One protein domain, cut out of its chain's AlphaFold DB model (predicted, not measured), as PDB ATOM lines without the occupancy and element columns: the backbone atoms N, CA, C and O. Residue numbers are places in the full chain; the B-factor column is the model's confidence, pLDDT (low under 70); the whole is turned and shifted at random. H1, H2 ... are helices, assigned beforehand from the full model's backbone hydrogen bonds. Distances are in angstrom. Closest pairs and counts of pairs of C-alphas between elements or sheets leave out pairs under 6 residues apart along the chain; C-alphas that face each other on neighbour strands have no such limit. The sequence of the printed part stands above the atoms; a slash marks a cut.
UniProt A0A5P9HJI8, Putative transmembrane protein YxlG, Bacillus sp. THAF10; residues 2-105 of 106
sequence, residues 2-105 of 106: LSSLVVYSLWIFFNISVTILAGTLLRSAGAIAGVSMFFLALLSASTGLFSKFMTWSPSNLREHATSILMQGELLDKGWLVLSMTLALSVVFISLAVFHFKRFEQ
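AT A GLANCE: This is residues 2 to 105 of the 106 residues of the protein "Putative transmembrane protein YxlG" of Bacillus sp. THAF10 (UniProt A0A5P9HJI8). The longest helix, H4, and H1 run side by side the same way, and H2 folds back from the end of H1 as the other arm of a V, apart from H4. The short H3 packs on residues 3 to 14 of H1, on residues 78 to 85 of H4 and on residues 43 to 47 of H2. The 104 printed residues, with four named helices in the order H1 H2 H3 H4 and no named strand, are all helix in class. The whole is only just compact, close to loose, with a radius of gyration of the C-alphas of 15.0 A, and elongated, spanning 50 by 26 by 22 A.

HOW THE PARTS SIT: H4, residues 78 to 104, touches H1, residues 2 to 25, at a shallow tilt of 26 degrees, the same way; their closest C-alphas, of Ala 96 and Leu 21, are 4.6 A apart. H3, residues 58 to 70, touches H1 at a shallow tilt of 20 degrees, opposite ways, closest at the C-alphas of Ala 65 and Ser 4, 4.6 A. H3 and H4 form a helical hairpin at a steep tilt of 40 degrees, closest at the C-alphas of Pro 58 and Thr 85, 5.2 A. H1, H3 and H4 are an up and down bundle, each running against the one before it. H2, residues 29 to 49, touches residues 15 to 23 of H1 at a steep tilt of 52 degrees, opposite ways, closest at the C-alphas of Ile 32 and Ala 22, 5.4 A. Every O i to N i+4 pair is within hydrogen-bond range in H1, H2 and H4, and 7 of 9 in H3.

IN THESE COORDINATES: H4 is 39.1 A long, from C-alpha 78 at (349.610, 216.286, 307.617) to C-alpha 104 at (369.875, 237.482, 281.701). H1 is 35.2 A long, from C-alpha 2 at (337.501, 225.280, 303.299); H2 is 30.0 A and H3 19.7 A.

THE WHOLE: The C-alphas of Gln 71 and Gln 105, the two farthest apart, are 51.8 A apart. The printed part has no cut; the link H1 to H2 is tight, and the other two are short. Residues 103 to 105 have pLDDT under 70.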
ATOM      1  N   LEU A   2     336.512 224.263 303.702       81.69
ATOM      2  CA  LEU A   2     337.501 225.280 303.299       81.69
ATOM      3  C   LEU A   2     338.955 224.783 303.446       81.69
ATOM      4  O   LEU A   2     339.770 224.989 302.555       81.69
ATOM      5  N   SER A   3     339.263 224.050 304.520       77.50
ATOM      6  CA  SER A   3     340.617 223.539 304.777       77.50
ATOM      7  C   SER A   3     341.114 222.561 303.707       77.50
ATOM      8  O   SER A   3     342.257 222.660 303.280       77.50
ATOM      9  N   SER A   4     340.266 221.656 303.211       81.62
ATOM     10  CA  SER A   4     340.639 220.728 302.133       81.62
ATOM     11  C   SER A   4     340.906 221.448 300.812       81.62
ATOM     12  O   SER A   4     341.795 221.045 300.067       81.62
ATOM     13  N   LEU A   5     340.171 222.534 300.543       84.38
ATOM     14  CA  LEU A   5     340.414 223.388 299.384       84.38
ATOM     15  C   LEU A   5     341.799 224.032 299.487       84.38
ATOM     16  O   LEU A   5     342.582 223.912 298.553       84.38
ATOM     17  N   VAL A   6     342.144 224.614 300.641       85.56
ATOM     18  CA  VAL A   6     343.473 225.208 300.882       85.56
ATOM     19  C   VAL A   6     344.597 224.177 300.706       85.56
ATOM     20  O   VAL A   6     345.586 224.455 300.029       85.56
ATOM     21  N   VAL A   7     344.435 222.973 301.263       86.69
ATOM     22  CA  VAL A   7     345.423 221.879 301.158       86.69
ATOM     23  C   VAL A   7     345.618 221.453 299.698       86.69
ATOM     24  O   VAL A   7     346.749 221.282 299.244       86.69
ATOM     25  N   TYR A   8     344.533 221.329 298.932       87.50
ATOM     26  CA  TYR A   8     344.612 220.964 297.519       87.50
ATOM     27  C   TYR A   8     345.175 222.095 296.645       87.50
ATOM     28  O   TYR A   8     345.967 221.846 295.736       87.50
ATOM     29  N   SER A   9     344.843 223.352 296.943       87.88
ATOM     30  CA  SER A   9     345.442 224.514 296.282       87.88
ATOM     31  C   SER A   9     346.953 224.573 296.491       87.88
ATOM     32  O   SER A   9     347.675 224.915 295.557       87.88
ATOM     33  N   LEU A  10     347.449 224.184 297.671       89.38
ATOM     34  CA  LEU A  10     348.887 224.102 297.926       89.38
ATOM     35  C   LEU A  10     349.567 223.042 297.048       89.38
ATOM     36  O   LEU A  10     350.655 223.283 296.527       89.38
ATOM     37  N   TRP A  11     348.911 221.901 296.828       89.75
ATOM     38  CA  TRP A  11     349.398 220.897 295.883       89.75
ATOM     39  C   TRP A  11     349.498 221.473 294.465       89.75
ATOM     40  O   TRP A  11     350.545 221.358 293.828       89.75
ATOM     41  N   ILE A  12     348.464 222.167 293.984       88.81
ATOM     42  CA  ILE A  12     348.498 222.826 292.665       88.81
ATOM     43  C   ILE A  12     349.628 223.862 292.598       88.81
ATOM     44  O   ILE A  12     350.371 223.897 291.619       88.81
ATOM     45  N   PHE A  13     349.804 224.670 293.642       92.38
ATOM     46  CA  PHE A  13     350.867 225.670 293.707       92.38
ATOM     47  C   PHE A  13     352.263 225.040 293.590       92.38
ATOM     48  O   PHE A  13     353.103 225.524 292.831       92.38
ATOM     49  N   PHE A  14     352.486 223.905 294.255       91.00
ATOM     50  CA  PHE A  14     353.718 223.135 294.106       91.00
ATOM     51  C   PHE A  14     353.929 222.664 292.655       91.00
ATOM     52  O   PHE A  14     355.014 222.845 292.104       91.00
ATOM     53  N   ASN A  15     352.888 222.152 291.989       92.06
ATOM     54  CA  ASN A  15     352.969 221.736 290.580       92.06
ATOM     55  C   ASN A  15     353.339 222.915 289.656       92.06
ATOM     56  O   ASN A  15     354.168 222.774 288.750       92.06
ATOM     57  N   ILE A  16     352.777 224.099 289.914       92.00
ATOM     58  CA  ILE A  16     353.117 225.330 289.190       92.00
ATOM     59  C   ILE A  16     354.585 225.706 289.429       92.00
ATOM     60  O   ILE A  16     355.285 226.019 288.470       92.00
ATOM     61  N   SER A  17     355.087 225.617 290.664       92.44
ATOM     62  CA  SER A  17     356.491 225.932 290.972       92.44
ATOM     63  C   SER A  17     357.488 225.039 290.218       92.44
ATOM     64  O   SER A  17     358.477 225.543 289.686       92.44
ATOM     65  N   VAL A  18     357.185 223.739 290.079       91.44
ATOM     66  CA  VAL A  18     357.971 222.800 289.256       91.44
ATOM     67  C   VAL A  18     357.951 223.226 287.791       91.44
ATOM     68  O   VAL A  18     358.991 223.247 287.137       91.44
ATOM     69  N   THR A  19     356.774 223.598 287.285       92.69
ATOM     70  CA  THR A  19     356.594 223.998 285.884       92.69
ATOM     71  C   THR A  19     357.353 225.287 285.573       92.69
ATOM     72  O   THR A  19     357.998 225.386 284.530       92.69
ATOM     73  N   ILE A  20     357.336 226.257 286.491       91.25
ATOM     74  CA  ILE A  20     358.110 227.500 286.386       91.25
ATOM     75  C   ILE A  20     359.607 227.183 286.351       91.25
ATOM     76  O   ILE A  20     360.303 227.657 285.456       91.25
ATOM     77  N   LEU A  21     360.103 226.345 287.266       90.94
ATOM     78  CA  LEU A  21     361.507 225.938 287.275       90.94
ATOM     79  C   LEU A  21     361.900 225.250 285.959       90.94
ATOM     80  O   LEU A  21     362.886 225.643 285.335       90.94
ATOM     81  N   ALA A  22     361.106 224.287 285.489       90.44
ATOM     82  CA  ALA A  22     361.330 223.630 284.203       90.44
ATOM     83  C   ALA A  22     361.323 224.632 283.035       90.44
ATOM     84  O   ALA A  22     362.159 224.528 282.140       90.44
ATOM     85  N   GLY A  23     360.447 225.640 283.081       89.62
ATOM     86  CA  GLY A  23     360.398 226.743 282.121       89.62
ATOM     87  C   GLY A  23     361.643 227.627 282.113       89.62
ATOM     88  O   GLY A  23     362.023 228.129 281.061       89.62
ATOM     89  N   THR A  24     362.327 227.778 283.248       88.50
ATOM     90  CA  THR A  24     363.617 228.493 283.293       88.50
ATOM     91  C   THR A  24     364.793 227.663 282.772       88.50
ATOM     92  O   THR A  24     365.815 228.234 282.397       88.50
ATOM     93  N   LEU A  25     364.668 226.331 282.749       87.00
ATOM     94  CA  LEU A  25     365.720 225.403 282.315       87.00
ATOM     95  C   LEU A  25     365.592 225.010 280.835       87.00
ATOM     96  O   LEU A  25     366.592 224.726 280.179       87.00
ATOM     97  N   LEU A  26     364.367 224.967 280.306       88.75
ATOM     98  CA  LEU A  26     364.048 224.445 278.978       88.75
ATOM     99  C   LEU A  26     363.396 225.527 278.113       88.75
ATOM    100  O   LEU A  26     362.547 226.276 278.572       88.75
ATOM    101  N   ARG A  27     363.747 225.571 276.823       83.56
ATOM    102  CA  ARG A  27     363.213 226.571 275.874       83.56
ATOM    103  C   ARG A  27     361.924 226.150 275.160       83.56
ATOM    104  O   ARG A  27     361.223 226.998 274.624       83.56
ATOM    105  N   SER A  28     361.626 224.849 275.103       91.50
ATOM    106  CA  SER A  28     360.472 224.316 274.366       91.50
ATOM    107  C   SER A  28     359.301 224.026 275.299       91.50
ATOM    108  O   SER A  28     359.451 223.266 276.253       91.50
ATOM    109  N   ALA A  29     358.115 224.552 274.972       88.25
ATOM    110  CA  ALA A  29     356.878 224.307 275.717       88.25
ATOM    111  C   ALA A  29     356.559 222.808 275.869       88.25
ATOM    112  O   ALA A  29     356.164 222.364 276.947       88.25
ATOM    113  N   GLY A  30     356.802 222.013 274.819       91.44
ATOM    114  CA  GLY A  30     356.610 220.561 274.868       91.44
ATOM    115  C   GLY A  30     357.567 219.873 275.846       91.44
ATOM    116  O   GLY A  30     357.154 218.996 276.603       91.44
ATOM    117  N   ALA A  31     358.828 220.313 275.888       90.31
ATOM    118  CA  ALA A  31     359.816 219.781 276.824       90.31
ATOM    119  C   ALA A  31     359.482 220.155 278.279       90.31
ATOM    120  O   ALA A  31     359.597 219.310 279.162       90.31
ATOM    121  N   ILE A  32     359.013 221.384 278.522       92.81
ATOM    122  CA  ILE A  32     358.599 221.856 279.853       92.81
ATOM    123  C   ILE A  32     357.462 220.989 280.398       92.81
ATOM    124  O   ILE A  32     357.562 220.480 281.516       92.81
ATOM    125  N   ALA A  33     356.407 220.785 279.604       92.00
ATOM    126  CA  ALA A  33     355.271 219.958 280.003       92.00
ATOM    127  C   ALA A  33     355.695 218.501 280.244       92.00
ATOM    128  O   ALA A  33     355.362 217.932 281.282       92.00
ATOM    129  N   GLY A  34     356.484 217.922 279.332       93.12
ATOM    130  CA  GLY A  34     356.961 216.543 279.446       93.12
ATOM    131  C   GLY A  34     357.809 216.304 280.696       93.12
ATOM    132  O   GLY A  34     357.533 215.376 281.454       93.12
ATOM    133  N   VAL A  35     358.800 217.162 280.955       93.50
ATOM    134  CA  VAL A  35     359.691 217.028 282.119       93.50
ATOM    135  C   VAL A  35     358.947 217.286 283.426       93.50
ATOM    136  O   VAL A  35     359.128 216.527 284.374       93.50
ATOM    137  N   SER A  36     358.079 218.299 283.476       92.12
ATOM    138  CA  SER A  36     357.286 218.584 284.679       92.12
ATOM    139  C   SER A  36     356.360 217.414 285.006       92.12
ATOM    140  O   SER A  36     356.340 216.939 286.140       92.12
ATOM    141  N   MET A  37     355.651 216.884 284.002       93.06
ATOM    142  CA  MET A  37     354.749 215.746 284.177       93.06
ATOM    143  C   MET A  37     355.512 214.484 284.588       93.06
ATOM    144  O   MET A  37     355.092 213.783 285.508       93.06
ATOM    145  N   PHE A  38     356.652 214.214 283.947       93.75
ATOM    146  CA  PHE A  38     357.508 213.083 284.290       93.75
ATOM    147  C   PHE A  38     358.029 213.186 285.725       93.75
ATOM    148  O   PHE A  38     357.943 212.218 286.475       93.75
ATOM    149  N   PHE A  39     358.506 214.362 286.139       92.12
ATOM    150  CA  PHE A  39     358.978 214.602 287.500       92.12
ATOM    151  C   PHE A  39     357.871 214.382 288.535       92.12
ATOM    152  O   PHE A  39     358.079 213.685 289.526       92.12
ATOM    153  N   LEU A  40     356.675 214.922 288.294       91.19
ATOM    154  CA  LEU A  40     355.526 214.769 289.191       91.19
ATOM    155  C   LEU A  40     355.034 213.318 289.266       91.19
ATOM    156  O   LEU A  40     354.682 212.834 290.348       91.19
ATOM    157  N   ALA A  41     355.036 212.608 288.135       91.00
ATOM    158  CA  ALA A  41     354.706 211.190 288.074       91.00
ATOM    159  C   ALA A  41     355.738 210.352 288.835       91.00
ATOM    160  O   ALA A  41     355.360 209.509 289.647       91.00
ATOM    161  N   LEU A  42     357.029 210.630 288.640       91.31
ATOM    162  CA  LEU A  42     358.118 209.960 289.344       91.31
ATOM    163  C   LEU A  42     358.060 210.227 290.851       91.31
ATOM    164  O   LEU A  42     358.218 209.293 291.635       91.31
ATOM    165  N   LEU A  43     357.786 211.467 291.263       88.69
ATOM    166  CA  LEU A  43     357.608 211.834 292.668       88.69
ATOM    167  C   LEU A  43     356.433 211.072 293.286       88.69
ATOM    168  O   LEU A  43     356.566 210.504 294.368       88.69
ATOM    169  N   SER A  44     355.305 211.002 292.579       87.62
ATOM    170  CA  SER A  44     354.113 210.293 293.052       87.62
ATOM    171  C   SER A  44     354.346 208.781 293.139       87.62
ATOM    172  O   SER A  44     354.022 208.171 294.155       87.62
ATOM    173  N   ALA A  45     354.978 208.184 292.125       88.12
ATOM    174  CA  ALA A  45     355.340 206.768 292.123       88.12
ATOM    175  C   ALA A  45     356.335 206.436 293.244       88.12
ATOM    176  O   ALA A  45     356.139 205.471 293.979       88.12
ATOM    177  N   SER A  46     357.363 207.269 293.427       86.56
ATOM    178  CA  SER A  46     358.349 207.107 294.502       86.56
ATOM    179  C   SER A  46     357.701 207.232 295.876       86.56
ATOM    180  O   SER A  46     358.004 206.449 296.769       86.56
ATOM    181  N   THR A  47     356.755 208.161 296.034       85.75
ATOM    182  CA  THR A  47     356.006 208.329 297.285       85.75
ATOM    183  C   THR A  47     355.189 207.081 297.615       85.75
ATOM    184  O   THR A  47     355.205 206.635 298.759       85.75
ATOM    185  N   GLY A  48     354.538 206.473 296.617       82.50
ATOM    186  CA  GLY A  48     353.800 205.220 296.797       82.50
ATOM    187  C   GLY A  48     354.707 204.025 297.110       82.50
ATOM    188  O   GLY A  48     354.420 203.255 298.025       82.50
ATOM    189  N   LEU A  49     355.829 203.890 296.394       84.50
ATOM    190  CA  LEU A  49     356.786 202.789 296.572       84.50
ATOM    191  C   LEU A  49     357.551 202.876 297.901       84.50
ATOM    192  O   LEU A  49     357.816 201.855 298.532       84.50
ATOM    193  N   PHE A  50     357.880 204.088 298.350       83.50
ATOM    194  CA  PHE A  50     358.622 204.354 299.584       83.50
ATOM    195  C   PHE A  50     357.753 205.046 300.638       83.50
ATOM    196  O   PHE A  50     358.234 205.918 301.367       83.50
ATOM    197  N   SER A  51     356.489 204.637 300.763       74.94
ATOM    198  CA  SER A  51     355.504 205.259 301.663       74.94
ATOM    199  C   SER A  51     355.996 205.407 303.110       74.94
ATOM    200  O   SER A  51     355.719 206.409 303.765       74.94
ATOM    201  N   LYS A  52     356.821 204.468 303.594       74.50
ATOM    202  CA  LYS A  52     357.421 204.508 304.939       74.50
ATOM    203  C   LYS A  52     358.418 205.660 305.142       74.50
ATOM    204  O   LYS A  52     358.495 206.198 306.245       74.50
ATOM    205  N   PHE A  53     359.176 206.035 304.111       74.19
ATOM    206  CA  PHE A  53     360.218 207.073 304.183       74.19
ATOM    207  C   PHE A  53     359.755 208.422 303.622       74.19
ATOM    208  O   PHE A  53     360.235 209.469 304.053       74.19
ATOM    209  N   MET A  54     358.800 208.410 302.691       78.25
ATOM    210  CA  MET A  54     358.278 209.588 301.998       78.25
ATOM    211  C   MET A  54     356.947 210.078 302.575       78.25
ATOM    212  O   MET A  54     356.148 210.693 301.872       78.25
ATOM    213  N   THR A  55     356.715 209.896 303.880       79.38
ATOM    214  CA  THR A  55     355.512 210.442 304.536       79.38
ATOM    215  C   THR A  55     355.440 211.968 304.465       79.38
ATOM    216  O   THR A  55     354.374 212.526 304.644       79.38
ATOM    217  N   TRP A  56     356.565 212.641 304.213       78.88
ATOM    218  CA  TRP A  56     356.685 214.094 304.078       78.88
ATOM    219  C   TRP A  56     356.433 214.617 302.655       78.88
ATOM    220  O   TRP A  56     356.445 215.828 302.442       78.88
ATOM    221  N   SER A  57     356.240 213.721 301.683       84.00
ATOM    222  CA  SER A  57     356.160 214.078 300.269       84.00
ATOM    223  C   SER A  57     354.949 214.967 299.958       84.00
ATOM    224  O   SER A  57     353.836 214.644 300.386       84.00
ATOM    225  N   PRO A  58     355.121 216.017 299.131       81.62
ATOM    226  CA  PRO A  58     354.022 216.835 298.624       81.62
ATOM    227  C   PRO A  58     352.920 216.023 297.932       81.62
ATOM    228  O   PRO A  58     351.754 216.407 297.993       81.62
ATOM    229  N   SER A  59     353.252 214.870 297.336       84.88
ATOM    230  CA  SER A  59     352.271 213.985 296.691       84.88
ATOM    231  C   SER A  59     351.199 213.452 297.656       84.88
ATOM    232  O   SER A  59     350.098 213.132 297.208       84.88
ATOM    233  N   ASN A  60     351.464 213.424 298.970       85.62
ATOM    234  CA  ASN A  60     350.487 213.007 299.985       85.62
ATOM    235  C   ASN A  60     349.437 214.090 300.295       85.62
ATOM    236  O   ASN A  60     348.400 213.779 300.879       85.62
ATOM    237  N   LEU A  61     349.638 215.355 299.884       82.81
ATOM    238  CA  LEU A  61     348.655 216.432 300.106       82.81
ATOM    239  C   LEU A  61     347.279 216.092 299.544       82.81
ATOM    240  O   LEU A  61     346.266 216.460 300.137       82.81
ATOM    241  N   ARG A  62     347.237 215.377 298.413       83.69
ATOM    242  CA  ARG A  62     345.981 214.933 297.808       83.69
ATOM    243  C   ARG A  62     345.226 213.983 298.736       83.69
ATOM    244  O   ARG A  62     344.030 214.162 298.925       83.69
ATOM    245  N   GLU A  63     345.919 213.023 299.339       83.00
ATOM    246  CA  GLU A  63     345.316 212.075 300.283       83.00
ATOM    247  C   GLU A  63     344.843 212.775 301.561       83.00
ATOM    248  O   GLU A  63     343.716 212.542 302.001       83.00
ATOM    249  N   HIS A  64     345.633 213.712 302.101       83.19
ATOM    250  CA  HIS A  64     345.202 214.540 303.231       83.19
ATOM    251  C   HIS A  64     343.966 215.386 302.883       83.19
ATOM    252  O   HIS A  64     343.034 215.453 303.679       83.19
ATOM    253  N   ALA A  65     343.905 215.996 301.693       81.31
ATOM    254  CA  ALA A  65     342.742 216.775 301.260       81.31
ATOM    255  C   ALA A  65     341.476 215.908 301.136       81.31
ATOM    256  O   ALA A  65     340.402 216.330 301.572       81.31
ATOM    257  N   THR A  66     341.598 214.696 300.585       83.56
ATOM    258  CA  THR A  66     340.494 213.730 300.499       83.56
ATOM    259  C   THR A  66     340.042 213.263 301.881       83.56
ATOM    260  O   THR A  66     338.840 213.218 302.133       83.56
ATOM    261  N   SER A  67     340.964 212.983 302.805       83.81
ATOM    262  CA  SER A  67     340.612 212.595 304.175       83.81
ATOM    263  C   SER A  67     339.900 213.718 304.936       83.81
ATOM    264  O   SER A  67     338.844 213.470 305.510       83.81
ATOM    265  N   ILE A  68     340.344 214.974 304.825       84.94
ATOM    266  CA  ILE A  68     339.624 216.115 305.424       84.94
ATOM    267  C   ILE A  68     338.197 216.234 304.863       84.94
ATOM    268  O   ILE A  68     337.283 216.644 305.575       84.94
ATOM    269  N   LEU A  69     337.989 215.906 303.582       83.75
ATOM    270  CA  LEU A  69     336.662 215.931 302.957       83.75
ATOM    271  C   LEU A  69     335.769 214.773 303.409       83.75
ATOM    272  O   LEU A  69     334.583 214.993 303.634       83.75
ATOM    273  N   MET A  70     336.318 213.560 303.506       85.94
ATOM    274  CA  MET A  70     335.545 212.344 303.783       85.94
ATOM    275  C   MET A  70     335.383 212.050 305.276       85.94
ATOM    276  O   MET A  70     334.332 211.575 305.693       85.94
ATOM    277  N   GLN A  71     336.423 212.300 306.068       84.00
ATOM    278  CA  GLN A  71     336.525 211.946 307.487       84.00
ATOM    279  C   GLN A  71     336.500 213.184 308.393       84.00
ATOM    280  O   GLN A  71     336.253 213.060 309.585       84.00
ATOM    281  N   GLY A  72     336.727 214.383 307.844       78.56
ATOM    282  CA  GLY A  72     336.747 215.632 308.612       78.56
ATOM    283  C   GLY A  72     338.054 215.892 309.361       78.56
ATOM    284  O   GLY A  72     338.214 216.967 309.936       78.56
ATOM    285  N   GLU A  73     339.003 214.956 309.316       81.56
ATOM    286  CA  GLU A  73     340.253 215.014 310.069       81.56
ATOM    287  C   GLU A  73     341.477 215.090 309.154       81.56
ATOM    288  O   GLU A  73     341.467 214.669 307.996       81.56
ATOM    289  N   LEU A  74     342.549 215.679 309.680       80.06
ATOM    290  CA  LEU A  74     343.844 215.704 309.017       80.06
ATOM    291  C   LEU A  74     344.579 214.405 309.363       80.06
ATOM    292  O   LEU A  74     344.832 214.155 310.538       80.06
ATOM    293  N   LEU A  75     344.955 213.616 308.352       81.69
ATOM    294  CA  LEU A  75     345.768 212.413 308.570       81.69
ATOM    295  C   LEU A  75     347.057 212.730 309.348       81.69
ATOM    296  O   LEU A  75     347.628 213.823 309.218       81.69
ATOM    297  N   ASP A  76     347.554 211.729 310.076       76.06
ATOM    298  CA  ASP A  76     348.823 211.807 310.794       76.06
ATOM    299  C   ASP A  76     349.947 212.352 309.906       76.06
ATOM    300  O   ASP A  76     350.086 211.991 308.737       76.06
ATOM    301  N   LYS A  77     350.765 213.242 310.480       81.50
ATOM    302  CA  LYS A  77     351.842 213.984 309.793       81.50
ATOM    303  C   LYS A  77     351.387 214.989 308.723       81.50
ATOM    304  O   LYS A  77     352.250 215.576 308.069       81.50
ATOM    305  N   GLY A  78     350.093 215.291 308.586       80.44
ATOM    306  CA  GLY A  78     349.610 216.286 307.617       80.44
ATOM    307  C   GLY A  78     350.256 217.672 307.772       80.44
ATOM    308  O   GLY A  78     350.606 218.305 306.779       80.44
ATOM    309  N   TRP A  79     350.529 218.111 309.006       84.44
ATOM    310  CA  TRP A  79     351.272 219.354 309.268       84.44
ATOM    311  C   TRP A  79     352.705 219.331 308.727       84.44
ATOM    312  O   TRP A  79     353.194 220.331 308.196       84.44
ATOM    313  N   LEU A  80     353.370 218.178 308.813       86.56
ATOM    314  CA  LEU A  80     354.717 217.997 308.287       86.56
ATOM    315  C   LEU A  80     354.702 218.093 306.758       86.56
ATOM    316  O   LEU A  80     355.499 218.838 306.190       86.56
ATOM    317  N   VAL A  81     353.748 217.428 306.101       88.31
ATOM    318  CA  VAL A  81     353.562 217.489 304.641       88.31
ATOM    319  C   VAL A  81     353.275 218.917 304.162       88.31
ATOM    320  O   VAL A  81     353.861 219.367 303.175       88.31
ATOM    321  N   LEU A  82     352.422 219.658 304.878       87.38
ATOM    322  CA  LEU A  82     352.120 221.062 304.582       87.38
ATOM    323  C   LEU A  82     353.377 221.936 304.637       87.38
ATOM    324  O   LEU A  82     353.682 222.648 303.677       87.38
ATOM    325  N   SER A  83     354.127 221.852 305.738       88.81
ATOM    326  CA  SER A  83     355.348 222.644 305.929       88.81
ATOM    327  C   SER A  83     356.430 222.313 304.894       88.81
ATOM    328  O   SER A  83     357.028 223.224 304.322       88.81
ATOM    329  N   MET A  84     356.626 221.029 304.576       89.94
ATOM    330  CA  MET A  84     357.595 220.593 303.569       89.94
ATOM    331  C   MET A  84     357.207 221.030 302.165       89.94
ATOM    332  O   MET A  84     358.066 221.469 301.403       89.94
ATOM    333  N   THR A  85     355.920 220.977 301.824       90.19
ATOM    334  CA  THR A  85     355.468 221.437 300.507       90.19
ATOM    335  C   THR A  85     355.671 222.935 300.340       90.19
ATOM    336  O   THR A  85     356.146 223.371 299.290       90.19
ATOM    337  N   LEU A  86     355.368 223.728 301.372       91.00
ATOM    338  CA  LEU A  86     355.663 225.162 301.372       91.00
ATOM    339  C   LEU A  86     357.162 225.421 301.190       91.00
ATOM    340  O   LEU A  86     357.543 226.178 300.298       91.00
ATOM    341  N   ALA A  87     358.011 224.750 301.972       92.38
ATOM    342  CA  ALA A  87     359.461 224.900 301.885       92.38
ATOM    343  C   ALA A  87     359.997 224.545 300.487       92.38
ATOM    344  O   ALA A  87     360.730 225.330 299.889       92.38
ATOM    345  N   LEU A  88     359.585 223.404 299.925       90.06
ATOM    346  CA  LEU A  88     360.006 222.978 298.588       90.06
ATOM    347  C   LEU A  88     359.511 223.916 297.489       90.06
ATOM    348  O   LEU A  88     360.261 224.207 296.562       90.06
ATOM    349  N   SER A  89     358.283 224.429 297.605       91.25
ATOM    350  CA  SER A  89     357.746 225.398 296.643       91.25
ATOM    351  C   SER A  89     358.583 226.680 296.640       91.25
ATOM    352  O   SER A  89     358.947 227.181 295.576       91.25
ATOM    353  N   VAL A  90     358.956 227.184 297.824       92.81
ATOM    354  CA  VAL A  90     359.849 228.346 297.962       92.81
ATOM    355  C   VAL A  90     361.225 228.054 297.367       92.81
ATOM    356  O   VAL A  90     361.766 228.901 296.656       92.81
ATOM    357  N   VAL A  91     361.780 226.861 297.595       92.81
ATOM    358  CA  VAL A  91     363.069 226.448 297.018       92.81
ATOM    359  C   VAL A  91     363.003 226.401 295.491       92.81
ATOM    360  O   VAL A  91     363.875 226.971 294.842       92.81
ATOM    361  N   PHE A  92     361.972 225.795 294.898       90.38
ATOM    362  CA  PHE A  92     361.823 225.734 293.440       90.38
ATOM    363  C   PHE A  92     361.650 227.110 292.806       90.38
ATOM    364  O   PHE A  92     362.301 227.393 291.802       90.38
ATOM    365  N   ILE A  93     360.858 227.992 293.417       90.62
ATOM    366  CA  ILE A  93     360.725 229.374 292.945       90.62
ATOM    367  C   ILE A  93     362.059 230.118 293.082       90.62
ATOM    368  O   ILE A  93     362.475 230.803 292.152       90.62
ATOM    369  N   SER A  94     362.768 229.955 294.200       90.38
ATOM    370  CA  SER A  94     364.070 230.604 294.416       90.38
ATOM    371  C   SER A  94     365.117 230.133 293.403       90.38
ATOM    372  O   SER A  94     365.846 230.954 292.848       90.38
ATOM    373  N   LEU A  95     365.157 228.830 293.111       90.69
ATOM    374  CA  LEU A  95     366.015 228.253 292.075       90.69
ATOM    375  C   LEU A  95     365.645 228.773 290.686       90.69
ATOM    376  O   LEU A  95     366.542 229.117 289.918       90.69
ATOM    377  N   ALA A  96     364.350 228.889 290.384       89.38
ATOM    378  CA  ALA A  96     363.884 229.452 289.123       89.38
ATOM    379  C   ALA A  96     364.343 230.910 288.967       89.38
ATOM    380  O   ALA A  96     364.912 231.269 287.939       89.38
ATOM    381  N   VAL A  97     364.190 231.738 290.008       88.81
ATOM    382  CA  VAL A  97     364.655 233.137 290.006       88.81
ATOM    383  C   VAL A  97     366.172 233.221 289.844       88.81
ATOM    384  O   VAL A  97     366.658 234.041 289.067       88.81
ATOM    385  N   PHE A  98     366.937 232.385 290.550       87.94
ATOM    386  CA  PHE A  98     368.395 232.362 290.433       87.94
ATOM    387  C   PHE A  98     368.847 231.964 289.023       87.94
ATOM    388  O   PHE A  98     369.715 232.620 288.445       87.94
ATOM    389  N   HIS A  99     368.236 230.924 288.449       85.44
ATOM    390  CA  HIS A  99     368.558 230.470 287.101       85.44
ATOM    391  C   HIS A  99     368.187 231.521 286.051       85.44
ATOM    392  O   HIS A  99     368.989 231.807 285.165       85.44
ATOM    393  N   PHE A 100     367.016 232.149 286.192       83.12
ATOM    394  CA  PHE A 100     366.559 233.213 285.302       83.12
ATOM    395  C   PHE A 100     367.498 234.427 285.330       83.12
ATOM    396  O   PHE A 100     367.966 234.859 284.281       83.12
ATOM    397  N   LYS A 101     367.874 234.910 286.525       77.50
ATOM    398  CA  LYS A 101     368.831 236.022 286.678       77.50
ATOM    399  C   LYS A 101     370.194 235.715 286.065       77.50
ATOM    400  O   LYS A 101     370.806 236.595 285.473       77.50
ATOM    401  N   ARG A 102     370.675 234.475 286.199       70.00
ATOM    402  CA  ARG A 102     371.940 234.059 285.584       70.00
ATOM    403  C   ARG A 102     371.852 234.035 284.060       70.00
ATOM    404  O   ARG A 102     372.850 234.301 283.411       70.00
ATOM    405  N   PHE A 103     370.686 233.717 283.503       60.75
ATOM    406  CA  PHE A 103     370.461 233.678 282.058       60.75
ATOM    407  C   PHE A 103     370.430 235.074 281.422       60.75
ATOM    408  O   PHE A 103     370.836 235.218 280.278       60.75
ATOM    409  N   GLU A 104     369.973 236.087 282.160       58.94
ATOM    410  CA  GLU A 104     369.875 237.482 281.701       58.94
ATOM    411  C   GLU A 104     371.218 238.242 281.767       58.94
ATOM    412  O   GLU A 104     371.351 239.326 281.211       58.94
ATOM    413  N   GLN A 105     372.220 237.680 282.454       57.88
ATOM    414  CA  GLN A 105     373.566 238.257 282.586       57.88
ATOM    415  C   GLN A 105     374.562 237.804 281.496       57.88
ATOM    416  O   GLN A 105     375.732 238.184 281.570       57.88
TER     417      GLN A 105